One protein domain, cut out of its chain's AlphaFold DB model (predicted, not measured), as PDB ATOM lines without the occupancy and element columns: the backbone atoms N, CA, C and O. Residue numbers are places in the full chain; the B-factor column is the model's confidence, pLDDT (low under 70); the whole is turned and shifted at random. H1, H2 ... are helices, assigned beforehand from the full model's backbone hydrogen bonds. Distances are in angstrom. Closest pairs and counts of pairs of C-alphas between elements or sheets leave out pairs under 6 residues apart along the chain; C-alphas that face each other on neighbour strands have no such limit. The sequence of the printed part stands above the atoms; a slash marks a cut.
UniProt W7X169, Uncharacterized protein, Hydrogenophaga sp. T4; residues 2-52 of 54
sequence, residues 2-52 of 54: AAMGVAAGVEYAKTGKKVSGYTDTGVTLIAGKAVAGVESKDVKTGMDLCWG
ATOM      1  N   ALA A   2     308.309 264.776 345.291       68.81
ATOM      2  CA  ALA A   2     309.606 265.474 345.173       68.81
ATOM      3  C   ALA A   2     310.788 264.604 344.680       68.81
ATOM      4  O   ALA A   2     311.523 265.018 343.788       68.81
ATOM      5  N   ALA A   3     310.940 263.376 345.193       74.12
ATOM      6  CA  ALA A   3     312.024 262.475 344.777       74.12
ATOM      7  C   ALA A   3     311.954 262.083 343.287       74.12
ATOM      8  O   ALA A   3     312.983 261.980 342.622       74.12
ATOM      9  N   MET A   4     310.740 261.933 342.742       75.62
ATOM     10  CA  MET A   4     310.531 261.629 341.321       75.62
ATOM     11  C   MET A   4     310.929 262.803 340.418       75.62
ATOM     12  O   MET A   4     311.484 262.586 339.346       75.62
ATOM     13  N   GLY A   5     310.721 264.046 340.871       69.19
ATOM     14  CA  GLY A   5     311.179 265.237 340.152       69.19
ATOM     15  C   GLY A   5     312.706 265.343 340.084       69.19
ATOM     16  O   GLY A   5     313.256 265.638 339.025       69.19
ATOM     17  N   VAL A   6     313.404 265.036 341.185       80.00
ATOM     18  CA  VAL A   6     314.880 265.020 341.211       80.00
ATOM     19  C   VAL A   6     315.431 263.934 340.286       80.00
ATOM     20  O   VAL A   6     316.339 264.205 339.503       80.00
ATOM     21  N   ALA A   7     314.853 262.729 340.315       80.25
ATOM     22  CA  ALA A   7     315.248 261.638 339.424       80.25
ATOM     23  C   ALA A   7     315.067 262.007 337.940       80.25
ATOM     24  O   ALA A   7     315.988 261.813 337.147       80.25
ATOM     25  N   ALA A   8     313.935 262.621 337.584       78.19
ATOM     26  CA  ALA A   8     313.671 263.090 336.224       78.19
ATOM     27  C   ALA A   8     314.670 264.170 335.763       78.19
ATOM     28  O   ALA A   8     315.139 264.141 334.625       78.19
ATOM     29  N   GLY A   9     315.045 265.098 336.650       77.50
ATOM     30  CA  GLY A   9     316.080 266.094 336.365       77.50
ATOM     31  C   GLY A   9     317.457 265.468 336.119       77.50
ATOM     32  O   GLY A   9     318.151 265.847 335.175       77.50
ATOM     33  N   VAL A  10     317.835 264.465 336.921       83.38
ATOM     34  CA  VAL A  10     319.088 263.709 336.743       83.38
ATOM     35  C   VAL A  10     319.087 262.923 335.428       83.38
ATOM     36  O   VAL A  10     320.108 262.875 334.743       83.38
ATOM     37  N   GLU A  11     317.962 262.319 335.048       81.69
ATOM     38  CA  GLU A  11     317.834 261.582 333.788       81.69
ATOM     39  C   GLU A  11     317.930 262.512 332.569       81.69
ATOM     40  O   GLU A  11     318.667 262.211 331.626       81.69
ATOM     41  N   TYR A  12     317.280 263.681 332.615       81.44
ATOM     42  CA  TYR A  12     317.418 264.713 331.584       81.44
ATOM     43  C   TYR A  12     318.865 265.191 331.451       81.44
ATOM     44  O   TYR A  12     319.383 265.268 330.340       81.44
ATOM     45  N   ALA A  13     319.549 265.455 332.567       79.56
ATOM     46  CA  ALA A  13     320.945 265.887 332.551       79.56
ATOM     47  C   ALA A  13     321.889 264.839 331.929       79.56
ATOM     48  O   ALA A  13     322.880 265.203 331.304       79.56
ATOM     49  N   LYS A  14     321.579 263.544 332.075       83.56
ATOM     50  CA  LYS A  14     322.385 262.443 331.517       83.56
ATOM     51  C   LYS A  14     322.088 262.141 330.051       83.56
ATOM     52  O   LYS A  14     322.987 261.736 329.325       83.56
ATOM     53  N   THR A  15     320.832 262.268 329.636       83.19
ATOM     54  CA  THR A  15     320.365 261.748 328.337       83.19
ATOM     55  C   THR A  15     319.918 262.837 327.366       83.19
ATOM     56  O   THR A  15     319.710 262.558 326.190       83.19
ATOM     57  N   GLY A  16     319.709 264.068 327.843       80.19
ATOM     58  CA  GLY A  16     319.052 265.141 327.093       80.19
ATOM     59  C   GLY A  16     317.569 264.878 326.802       80.19
ATOM     60  O   GLY A  16     316.915 265.685 326.137       80.19
ATOM     61  N   LYS A  17     317.009 263.759 327.280       76.62
ATOM     62  CA  LYS A  17     315.642 263.335 326.981       76.62
ATOM     63  C   LYS A  17     314.655 264.115 327.837       76.62
ATOM     64  O   LYS A  17     314.549 263.891 329.042       76.62
ATOM     65  N   LYS A  18     313.942 265.062 327.223       72.75
ATOM     66  CA  LYS A  18     312.903 265.835 327.915       72.75
ATOM     67  C   LYS A  18     311.796 264.905 328.400       72.75
ATOM     68  O   LYS A  18     311.341 264.039 327.653       72.75
ATOM     69  N   VAL A  19     311.339 265.133 329.629       71.25
ATOM     70  CA  VAL A  19     310.108 264.517 330.125       71.25
ATOM     71  C   VAL A  19     308.938 264.932 329.232       71.25
ATOM     72  O   VAL A  19     308.817 266.097 328.849       71.25
ATOM     73  N   SER A  20     308.094 263.971 328.874       73.25
ATOM     74  CA  SER A  20     306.922 264.179 328.026       73.25
ATOM     75  C   SER A  20     305.714 263.496 328.643       73.25
ATOM     76  O   SER A  20     305.827 262.361 329.103       73.25
ATOM     77  N   GLY A  21     304.556 264.151 328.586       72.31
ATOM     78  CA  GLY A  21     303.308 263.616 329.124       72.31
ATOM     79  C   GLY A  21     303.095 263.963 330.597       72.31
ATOM     80  O   GLY A  21     303.611 264.961 331.097       72.31
ATOM     81  N   TYR A  22     302.278 263.154 331.264       69.88
ATOM     82  CA  TYR A  22     301.891 263.331 332.657       69.88
ATOM     83  C   TYR A  22     302.528 262.232 333.507       69.88
ATOM     84  O   TYR A  22     302.315 261.048 333.251       69.88
ATOM     85  N   THR A  23     303.302 262.626 334.515       73.69
ATOM     86  CA  THR A  23     303.821 261.696 335.519       73.69
ATOM     87  C   THR A  23     302.841 261.671 336.679       73.69
ATOM     88  O   THR A  23     302.801 262.614 337.473       73.69
ATOM     89  N   ASP A  24     302.056 260.601 336.777       69.94
ATOM     90  CA  ASP A  24     301.196 260.395 337.934       69.94
ATOM     91  C   ASP A  24     302.070 260.154 339.166       69.94
ATOM     92  O   ASP A  24     302.872 259.221 339.232       69.94
ATOM     93  N   THR A  25     301.955 261.053 340.135       75.00
ATOM     94  CA  THR A  25     302.704 260.986 341.391       75.00
ATOM     95  C   THR A  25     301.820 260.581 342.570       75.00
ATOM     96  O   THR A  25     302.214 260.791 343.720       75.00
ATOM     97  N   GLY A  26     300.656 259.990 342.275       66.56
ATOM     98  CA  GLY A  26     299.609 259.619 343.222       66.56
ATOM     99  C   GLY A  26     298.574 260.724 343.426       66.56
ATOM    100  O   GLY A  26     298.007 260.822 344.512       66.56
ATOM    101  N   VAL A  27     298.366 261.594 342.430       71.00
ATOM    102  CA  VAL A  27     297.402 262.703 342.518       71.00
ATOM    103  C   VAL A  27     296.313 262.550 341.472       71.00
ATOM    104  O   VAL A  27     296.571 262.177 340.336       71.00
ATOM    105  N   THR A  28     295.078 262.874 341.841       77.94
ATOM    106  CA  THR A  28     293.962 262.847 340.896       77.94
ATOM    107  C   THR A  28     294.082 264.011 339.915       77.94
ATOM    108  O   THR A  28     293.965 265.173 340.306       77.94
ATOM    109  N   LEU A  29     294.292 263.708 338.632       78.12
ATOM    110  CA  LEU A  29     294.302 264.718 337.580       78.12
ATOM    111  C   LEU A  29     292.888 265.291 337.389       78.12
ATOM    112  O   LEU A  29     291.954 264.549 337.098       78.12
ATOM    113  N   ILE A  30     292.733 266.612 337.506       83.94
ATOM    114  CA  ILE A  30     291.519 267.327 337.091       83.94
ATOM    115  C   ILE A  30     291.757 267.894 335.693       83.94
ATOM    116  O   ILE A  30     292.638 268.734 335.516       83.94
ATOM    117  N   ALA A  31     290.987 267.455 334.699       82.62
ATOM    118  CA  ALA A  31     291.159 267.909 333.321       82.62
ATOM    119  C   ALA A  31     289.819 268.121 332.606       82.62
ATOM    120  O   ALA A  31     288.922 267.287 332.662       82.62
ATOM    121  N   GLY A  32     289.697 269.235 331.871       78.19
ATOM    122  CA  GLY A  32     288.538 269.494 331.000       78.19
ATOM    123  C   GLY A  32     288.531 268.637 329.732       78.19
ATOM    124  O   GLY A  32     287.481 268.402 329.145       78.19
ATOM    125  N   LYS A  33     289.703 268.137 329.330       79.12
ATOM    126  CA  LYS A  33     289.870 267.144 328.271       79.12
ATOM    127  C   LYS A  33     290.719 266.008 328.822       79.12
ATOM    128  O   LYS A  33     291.858 266.247 329.219       79.12
ATOM    129  N   ALA A  34     290.158 264.802 328.843       77.81
ATOM    130  CA  ALA A  34     290.850 263.624 329.347       77.81
ATOM    131  C   ALA A  34     292.141 263.370 328.555       77.81
ATOM    132  O   ALA A  34     292.170 263.475 327.324       77.81
ATOM    133  N   VAL A  35     293.204 263.030 329.277       79.50
ATOM    134  CA  VAL A  35     294.461 262.573 328.686       79.50
ATOM    135  C   VAL A  35     294.373 261.056 328.559       79.50
ATOM    136  O   VAL A  35     294.100 260.364 329.536       79.50
ATOM    137  N   ALA A  36     294.567 260.526 327.349       74.25
ATOM    138  CA  ALA A  36     294.479 259.088 327.111       74.25
ATOM    139  C   ALA A  36     295.492 258.326 327.985       74.25
ATOM    140  O   ALA A  36     296.677 258.654 327.987       74.25
ATOM    141  N   GLY A  37     295.016 257.317 328.718       74.25
ATOM    142  CA  GLY A  37     295.846 256.498 329.609       74.25
ATOM    143  C   GLY A  37     296.118 257.098 330.994       74.25
ATOM    144  O   GLY A  37     296.849 256.483 331.764       74.25
ATOM    145  N   VAL A  38     295.535 258.254 331.329       78.19
ATOM    146  CA  VAL A  38     295.612 258.855 332.670       78.19
ATOM    147  C   VAL A  38     294.214 258.894 333.275       78.19
ATOM    148  O   VAL A  38     293.289 259.425 332.661       78.19
ATOM    149  N   GLU A  39     294.051 258.353 334.482       77.94
ATOM    150  CA  GLU A  39     292.789 258.471 335.212       77.94
ATOM    151  C   GLU A  39     292.589 259.935 335.636       77.94
ATOM    152  O   GLU A  39     293.348 260.484 336.436       77.94
ATOM    153  N   SER A  40     291.591 260.598 335.051       80.19
ATOM    154  CA  SER A  40     291.296 262.008 335.306       80.19
ATOM    155  C   SER A  40     289.836 262.216 335.679       80.19
ATOM    156  O   SER A  40     288.954 261.635 335.047       80.19
ATOM    157  N   LYS A  41     289.581 263.099 336.646       83.75
ATOM    158  CA  LYS A  41     288.241 263.619 336.939       83.75
ATOM    159  C   LYS A  41     287.995 264.924 336.186       83.75
ATOM    160  O   LYS A  41     288.924 265.617 335.768       83.75
ATOM    161  N   ASP A  42     286.726 265.251 336.003       82.88
ATOM    162  CA  ASP A  42     286.301 266.454 335.301       82.88
ATOM    163  C   ASP A  42     286.465 267.725 336.160       82.88
ATOM    164  O   ASP A  42     286.619 267.683 337.386       82.88
ATOM    165  N   VAL A  43     286.414 268.884 335.498       84.56
ATOM    166  CA  VAL A  43     286.614 270.205 336.122       84.56
ATOM    167  C   VAL A  43     285.554 270.528 337.175       84.56
ATOM    168  O   VAL A  43     285.873 271.221 338.139       84.56
ATOM    169  N   LYS A  44     284.323 270.017 337.038       83.44
ATOM    170  CA  LYS A  44     283.264 270.241 338.027       83.44
ATOM    171  C   LYS A  44     283.633 269.555 339.339       83.44
ATOM    172  O   LYS A  44     283.640 270.208 340.376       83.44
ATOM    173  N   THR A  45     284.075 268.301 339.271       83.12
ATOM    174  CA  THR A  45     284.582 267.587 340.452       83.12
ATOM    175  C   THR A  45     285.766 268.319 341.102       83.12
ATOM    176  O   THR A  45     285.868 268.375 342.325       83.12
ATOM    177  N   GLY A  46     286.658 268.913 340.302       80.81
ATOM    178  CA  GLY A  46     287.763 269.721 340.822       80.81
ATOM    179  C   GLY A  46     287.314 271.002 341.529       80.81
ATOM    180  O   GLY A  46     287.850 271.324 342.587       80.81
ATOM    181  N   MET A  47     286.327 271.719 340.977       83.19
ATOM    182  CA  MET A  47     285.761 272.912 341.619       83.19
ATOM    183  C   MET A  47     285.127 272.573 342.971       83.19
ATOM    184  O   MET A  47     285.435 273.238 343.960       83.19
ATOM    185  N   ASP A  48     284.335 271.501 343.030       83.25
ATOM    186  CA  ASP A  48     283.641 271.087 344.252       83.25
ATOM    187  C   ASP A  48     284.623 270.664 345.361       83.25
ATOM    188  O   ASP A  48     284.459 271.046 346.519       83.25
ATOM    189  N   LEU A  49     285.670 269.903 345.020       81.75
ATOM    190  CA  LEU A  49     286.614 269.350 346.002       81.75
ATOM    191  C   LEU A  49     287.655 270.354 346.509       81.75
ATOM    192  O   LEU A  49     288.070 270.264 347.662       81.75
ATOM    193  N   CYS A  50     288.116 271.271 345.659       79.50
ATOM    194  CA  CYS A  50     289.239 272.154 345.992       79.50
ATOM    195  C   CYS A  50     288.802 273.568 346.403       79.50
ATOM    196  O   CYS A  50     289.576 274.268 347.054       79.50
ATOM    197  N   TRP A  51     287.586 273.991 346.047       77.56
ATOM    198  CA  TRP A  51     287.050 275.307 346.411       77.56
ATOM    199  C   TRP A  51     285.741 275.239 347.208       77.56
ATOM    200  O   TRP A  51     285.335 276.260 347.757       77.56
ATOM    201  N   GLY A  52     285.139 274.051 347.347       61.84
ATOM    202  CA  GLY A  52     283.907 273.842 348.107       61.84
ATOM    203  C   GLY A  52     282.664 274.394 347.403       61.84
ATOM    204  O   GLY A  52     282.740 275.292 346.562       61.84
TER     205      GLY A  52
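This is residues 2 to 52 of the 54 residues of an uncharacterized protein of Hydrogenophaga sp. T4 (UniProt W7X169). What shape appears first? Two helices, H1 and then H2, lie at opposite ends of an elongated model, joined by a long winding link, residues 16 to 42. Within that link, residues 29 to 30 pair with residues 40 to 41 and close a loop near H2. What is it made of? The printed part has 51 residues with two named helices and no named strand; the class is all helix, with under half of the residues, 23, in named elements. It is only just loose, close to extended, with a radius of gyration of the C-alphas of 14.3 A and spans of 42 by 22 by 13 A.

Do the helices meet? H1, residues 2 to 15, and H2, residues 43 to 51, are apart, with no C-alpha of the one within 8 A of the other. What pairing does the link hold? Residues 29 to 30 pair with residues 40 to 41, parallel. Are the helix backbones complete? In H1 and H2 every O i to N i+4 pair is within hydrogen-bond range.

Where is H1? It begins at C-alpha 2, (309.606, 265.474, 345.173), and is 20.3 A long. Where is H2? It ends at C-alpha 51, (287.050, 275.307, 346.411), and is 11.5 A long.

How large is it? The two C-alphas farthest apart, those of Lys 14 and Gly 52, are 43.4 A apart. Is it continuous? The printed part has no cut, and the 27 residues between H1 and H2 are a long link. Where is confidence low? Residues 2, 5, 22, 24, 26 and 52 are under 70.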